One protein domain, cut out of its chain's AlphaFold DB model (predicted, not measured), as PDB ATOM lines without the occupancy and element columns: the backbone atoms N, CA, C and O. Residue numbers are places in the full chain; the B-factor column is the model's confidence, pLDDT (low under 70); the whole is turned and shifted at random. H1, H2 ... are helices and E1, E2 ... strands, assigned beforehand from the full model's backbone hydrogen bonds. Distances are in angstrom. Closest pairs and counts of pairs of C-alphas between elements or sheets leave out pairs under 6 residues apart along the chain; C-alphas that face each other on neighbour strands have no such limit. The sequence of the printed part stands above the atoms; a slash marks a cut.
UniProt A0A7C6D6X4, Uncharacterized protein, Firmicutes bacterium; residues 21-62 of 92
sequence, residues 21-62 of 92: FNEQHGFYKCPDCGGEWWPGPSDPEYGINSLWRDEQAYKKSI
ATOM      1  N   PHE A  21     -39.069 -11.954 -18.100       87.00
ATOM      2  CA  PHE A  21     -39.222 -13.287 -18.675       87.00
ATOM      3  C   PHE A  21     -40.243 -13.275 -19.816       87.00
ATOM      4  O   PHE A  21     -41.370 -12.813 -19.651       87.00
ATOM      5  N   ASN A  22     -39.848 -13.803 -20.971       87.00
ATOM      6  CA  ASN A  22     -40.716 -14.006 -22.118       87.00
ATOM      7  C   ASN A  22     -41.265 -15.439 -22.103       87.00
ATOM      8  O   ASN A  22     -40.583 -16.376 -22.516       87.00
ATOM      9  N   GLU A  23     -42.513 -15.601 -21.662       83.88
ATOM     10  CA  GLU A  23     -43.172 -16.911 -21.549       83.88
ATOM     11  C   GLU A  23     -43.316 -17.650 -22.887       83.88
ATOM     12  O   GLU A  23     -43.324 -18.877 -22.906       83.88
ATOM     13  N   GLN A  24     -43.397 -16.933 -24.014       83.25
ATOM     14  CA  GLN A  24     -43.609 -17.553 -25.329       83.25
ATOM     15  C   GLN A  24     -42.379 -18.305 -25.838       83.25
ATOM     16  O   GLN A  24     -42.504 -19.308 -26.536       83.25
ATOM     17  N   HIS A  25     -41.193 -17.807 -25.499       81.31
ATOM     18  CA  HIS A  25     -39.927 -18.343 -25.990       81.31
ATOM     19  C   HIS A  25     -39.037 -18.899 -24.874       81.31
ATOM     20  O   HIS A  25     -38.019 -19.522 -25.160       81.31
ATOM     21  N   GLY A  26     -39.411 -18.692 -23.610       84.12
ATOM     22  CA  GLY A  26     -38.706 -19.229 -22.455       84.12
ATOM     23  C   GLY A  26     -37.369 -18.552 -22.150       84.12
ATOM     24  O   GLY A  26     -36.542 -19.163 -21.484       84.12
ATOM     25  N   PHE A  27     -37.136 -17.320 -22.612       88.12
ATOM     26  CA  PHE A  27     -35.909 -16.559 -22.340       88.12
ATOM     27  C   PHE A  27     -36.184 -15.276 -21.553       88.12
ATOM     28  O   PHE A  27     -37.300 -14.766 -21.527       88.12
ATOM     29  N   TYR A  28     -35.146 -14.727 -20.932       89.44
ATOM     30  CA  TYR A  28     -35.181 -13.439 -20.247       89.44
ATOM     31  C   TYR A  28     -34.671 -12.333 -21.174       89.44
ATOM     32  O   TYR A  28     -33.626 -12.486 -21.799       89.44
ATOM     33  N   LYS A  29     -35.393 -11.216 -21.260       90.81
ATOM     34  CA  LYS A  29     -35.057 -10.071 -22.110       90.81
ATOM     35  C   LYS A  29     -34.803  -8.824 -21.274       90.81
ATOM     36  O   LYS A  29     -35.572  -8.523 -20.359       90.81
ATOM     37  N   CYS A  30     -33.760  -8.068 -21.611       91.31
ATOM     38  CA  CYS A  30     -33.561  -6.734 -21.044       91.31
ATOM     39  C   CYS A  30     -34.391  -5.690 -21.816       91.31
ATOM     40  O   CYS A  30     -34.322  -5.669 -23.048       91.31
ATOM     41  N   PRO A  31     -35.148  -4.814 -21.128       89.06
ATOM     42  CA  PRO A  31     -35.930  -3.765 -21.783       89.06
ATOM     43  C   PRO A  31     -35.068  -2.658 -22.415       89.06
ATOM     44  O   PRO A  31     -35.485  -2.096 -23.422       89.06
ATOM     45  N   ASP A  32     -33.873  -2.381 -21.878       89.69
ATOM     46  CA  ASP A  32     -33.059  -1.234 -22.311       89.69
ATOM     47  C   ASP A  32     -32.067  -1.582 -23.425       89.69
ATOM     48  O   ASP A  32     -32.035  -0.926 -24.463       89.69
ATOM     49  N   CYS A  33     -31.253  -2.627 -23.239       89.62
ATOM     50  CA  CYS A  33     -30.250  -3.029 -24.234       89.62
ATOM     51  C   CYS A  33     -30.758  -4.078 -25.229       89.62
ATOM     52  O   CYS A  33     -30.088  -4.360 -26.221       89.62
ATOM     53  N   GLY A  34     -31.916  -4.691 -24.960       87.44
ATOM     54  CA  GLY A  34     -32.481  -5.746 -25.800       87.44
ATOM     55  C   GLY A  34     -31.753  -7.091 -25.731       87.44
ATOM     56  O   GLY A  34     -32.091  -7.976 -26.511       87.44
ATOM     57  N   GLY A  35     -30.785  -7.264 -24.822       88.69
ATOM     58  CA  GLY A  35     -30.080  -8.531 -24.624       88.69
ATOM     59  C   GLY A  35     -31.016  -9.684 -24.248       88.69
ATOM     60  O   GLY A  35     -32.066  -9.473 -23.631       88.69
ATOM     61  N   GLU A  36     -30.614 -10.903 -24.607       90.19
ATOM     62  CA  GLU A  36     -31.379 -12.134 -24.399       90.19
ATOM     63  C   GLU A  36     -30.569 -13.138 -23.568       90.19
ATOM     64  O   GLU A  36     -29.429 -13.466 -23.899       90.19
ATOM     65  N   TRP A  37     -31.172 -13.654 -22.498       88.06
ATOM     66  CA  TRP A  37     -30.591 -14.659 -21.611       88.06
ATOM     67  C   TRP A  37     -31.454 -15.908 -21.624       88.06
ATOM     68  O   TRP A  37     -32.584 -15.927 -21.132       88.06
ATOM     69  N   TRP A  38     -30.892 -16.973 -22.174       87.25
ATOM     70  CA  TRP A  38     -31.552 -18.261 -22.267       87.25
ATOM     71  C   TRP A  38     -31.260 -19.056 -20.994       87.25
ATOM     72  O   TRP A  38     -30.085 -19.315 -20.708       87.25
ATOM     73  N   PRO A  39     -32.279 -19.429 -20.198       78.12
ATOM     74  CA  PRO A  39     -32.061 -20.378 -19.123       78.12
ATOM     75  C   PRO A  39     -31.521 -21.669 -19.744       78.12
ATOM     76  O   PRO A  39     -32.031 -22.145 -20.759       78.12
ATOM     77  N   GLY A  40     -30.450 -22.209 -19.156       72.06
ATOM     78  CA  GLY A  40     -29.929 -23.513 -19.557       72.06
ATOM     79  C   GLY A  40     -31.012 -24.594 -19.446       72.06
ATOM     80  O   GLY A  40     -32.042 -24.359 -18.806       72.06
ATOM     81  N   PRO A  41     -30.796 -25.775 -20.050       68.12
ATOM     82  CA  PRO A  41     -31.750 -26.874 -19.957       68.12
ATOM     83  C   PRO A  41     -32.128 -27.098 -18.490       68.12
ATOM     84  O   PRO A  41     -31.269 -27.328 -17.640       68.12
ATOM     85  N   SER A  42     -33.422 -26.966 -18.194       62.88
ATOM     86  CA  SER A  42     -33.974 -27.156 -16.850       62.88
ATOM     87  C   SER A  42     -33.967 -28.622 -16.427       62.88
ATOM     88  O   SER A  42     -34.203 -28.911 -15.254       62.88
ATOM     89  N   ASP A  43     -33.697 -29.533 -17.367       57.38
ATOM     90  CA  ASP A  43     -33.610 -30.958 -17.110       57.38
ATOM     91  C   ASP A  43     -32.452 -31.260 -16.150       57.38
ATOM     92  O   ASP A  43     -31.280 -31.091 -16.511       57.38
ATOM     93  N   PRO A  44     -32.742 -31.785 -14.942       60.44
ATOM     94  CA  PRO A  44     -31.708 -32.234 -14.012       60.44
ATOM     95  C   PRO A  44     -30.804 -33.316 -14.622       60.44
ATOM     96  O   PRO A  44     -29.681 -33.526 -14.161       60.44
ATOM     97  N   GLU A  45     -31.297 -34.000 -15.658       55.75
ATOM     98  CA  GLU A  45     -30.597 -35.047 -16.396       55.75
ATOM     99  C   GLU A  45     -29.429 -34.516 -17.244       55.75
ATOM    100  O   GLU A  45     -28.494 -35.268 -17.487       55.75
ATOM    101  N   TYR A  46     -29.389 -33.224 -17.597       57.47
ATOM    102  CA  TYR A  46     -28.294 -32.588 -18.361       57.47
ATOM    103  C   TYR A  46     -27.416 -31.648 -17.513       57.47
ATOM    104  O   TYR A  46     -26.774 -30.730 -18.023       57.47
ATOM    105  N   GLY A  47     -27.376 -31.860 -16.196       66.31
ATOM    106  CA  GLY A  47     -26.490 -31.117 -15.299       66.31
ATOM    107  C   GLY A  47     -25.001 -31.464 -15.468       66.31
ATOM    108  O   GLY A  47     -24.623 -32.465 -16.068       66.31
ATOM    109  N   ILE A  48     -24.122 -30.679 -14.834       69.88
ATOM    110  CA  ILE A  48     -22.652 -30.884 -14.837       69.88
ATOM    111  C   ILE A  48     -22.262 -32.341 -14.506       69.88
ATOM    112  O   ILE A  48     -21.308 -32.890 -15.059       69.88
ATOM    113  N   ASN A  49     -23.027 -32.994 -13.628       72.94
ATOM    114  CA  ASN A  49     -22.790 -34.376 -13.218       72.94
ATOM    115  C   ASN A  49     -23.063 -35.412 -14.318       72.94
ATOM    116  O   ASN A  49     -22.374 -36.433 -14.345       72.94
ATOM    117  N   SER A  50     -24.056 -35.206 -15.189       76.56
ATOM    118  CA  SER A  50     -24.326 -36.142 -16.288       76.56
ATOM    119  C   SER A  50     -23.297 -35.988 -17.397       76.56
ATOM    120  O   SER A  50     -22.714 -36.990 -17.798       76.56
ATOM    121  N   LEU A  51     -22.938 -34.749 -17.749       82.00
ATOM    122  CA  LEU A  51     -21.817 -34.455 -18.650       82.00
ATOM    123  C   LEU A  51     -20.520 -35.141 -18.196       82.00
ATOM    124  O   LEU A  51     -19.837 -35.780 -18.993       82.00
ATOM    125  N   TRP A  52     -20.205 -35.079 -16.898       86.12
ATOM    126  CA  TRP A  52     -19.040 -35.774 -16.348       86.12
ATOM    127  C   TRP A  52     -19.154 -37.303 -16.456       86.12
ATOM    128  O   TRP A  52     -18.174 -37.976 -16.781       86.12
ATOM    129  N   ARG A  53     -20.334 -37.882 -16.194       85.25
ATOM    130  CA  ARG A  53     -20.554 -39.335 -16.328       85.25
ATOM    131  C   ARG A  53     -20.382 -39.803 -17.768       85.25
ATOM    132  O   ARG A  53     -19.729 -40.827 -17.982       85.25
ATOM    133  N   ASP A  54     -20.910 -39.049 -18.721       87.00
ATOM    134  CA  ASP A  54     -20.776 -39.336 -20.147       87.00
ATOM    135  C   ASP A  54     -19.314 -39.239 -20.586       87.00
ATOM    136  O   ASP A  54     -18.807 -40.125 -21.276       87.00
ATOM    137  N   GLU A  55     -18.580 -38.244 -20.085       91.31
ATOM    138  CA  GLU A  55     -17.139 -38.120 -20.311       91.31
ATOM    139  C   GLU A  55     -16.364 -39.331 -19.756       91.31
ATOM    140  O   GLU A  55     -15.482 -39.878 -20.428       91.31
ATOM    141  N   GLN A  56     -16.703 -39.806 -18.550       91.06
ATOM    142  CA  GLN A  56     -16.105 -41.019 -17.981       91.06
ATOM    143  C   GLN A  56     -16.433 -42.265 -18.811       91.06
ATOM    144  O   GLN A  56     -15.567 -43.122 -18.996       91.06
ATOM    145  N   ALA A  57     -17.666 -42.390 -19.304       87.06
ATOM    146  CA  ALA A  57     -18.084 -43.500 -20.154       87.06
ATOM    147  C   ALA A  57     -17.343 -43.492 -21.500       87.06
ATOM    148  O   ALA A  57     -16.844 -44.532 -21.932       87.06
ATOM    149  N   TYR A  58     -17.189 -42.317 -22.112       90.00
ATOM    150  CA  TYR A  58     -16.430 -42.127 -23.345       90.00
ATOM    151  C   TYR A  58     -14.943 -42.461 -23.166       90.00
ATOM    152  O   TYR A  58     -14.377 -43.250 -23.921       90.00
ATOM    153  N   LYS A  59     -14.302 -41.957 -22.105       89.75
ATOM    154  CA  LYS A  59     -12.906 -42.301 -21.784       89.75
ATOM    155  C   LYS A  59     -12.720 -43.808 -21.595       89.75
ATOM    156  O   LYS A  59     -11.759 -44.377 -22.113       89.75
ATOM    157  N   LYS A  60     -13.662 -44.461 -20.902       84.44
ATOM    158  CA  LYS A  60     -13.667 -45.918 -20.700       84.44
ATOM    159  C   LYS A  60     -13.861 -46.700 -21.999       84.44
ATOM    160  O   LYS A  60     -13.260 -47.760 -22.143       84.44
ATOM    161  N   SER A  61     -14.679 -46.208 -22.932       82.38
ATOM    162  CA  SER A  61     -14.922 -46.887 -24.210       82.38
ATOM    163  C   SER A  61     -13.718 -46.801 -25.153       82.38
ATOM    164  O   SER A  61     -13.416 -47.769 -25.850       82.38
ATOM    165  N   ILE A  62     -12.984 -45.684 -25.129       81.00
ATOM    166  CA  ILE A  62     -11.739 -45.510 -25.893       81.00
ATOM    167  C   ILE A  62     -10.595 -46.316 -25.279       81.00
ATOM    168  O   ILE A  62      -9.763 -46.872 -26.005       81.00
TER     169      ILE A  62
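AT A GLANCE: This is residues 21 to 62 of the 92 residues of an uncharacterized protein of Firmicutes bacterium (UniProt A0A7C6D6X4). A single helix, H1, sticks out as a free arm at one end of a long rod, and a small head of looped chain round the short strand E1 makes the other end. In the head, residues 21 to 22 and 36 to 37 pair with E1, both antiparallel. The printed part has 42 residues, with E1 then H1 along the chain; it is mostly helix, though under half of the residues are in named elements. It is extended, with a radius of gyration of the C-alphas of 16.3 A and spans of 49 by 18 by 13 A.

IN THESE COORDINATES: H1, residues 48 to 62, is 21.3 A long, from C-alpha 48 at (-22.652, -30.884, -14.837) to C-alpha 62 at (-11.739, -45.510, -25.893). E1 is residues 27 to 29, 6.5 A long, with C-alpha 27 at (-35.909, -16.559, -22.340).

HOW THE PARTS SIT: H1 and E1 are apart. Residues 41 to 62 stand free. In H1 every O i to N i+4 pair is within hydrogen-bond range. E1 pairs with no named strand.

THE WHOLE: The C-alphas farthest apart, of Asp 32 and Ile 62, are 49.3 A apart. The printed part has no cut. The link from E1 to H1, 18 residues, is long. Residues 41 to 48 have pLDDT under 70.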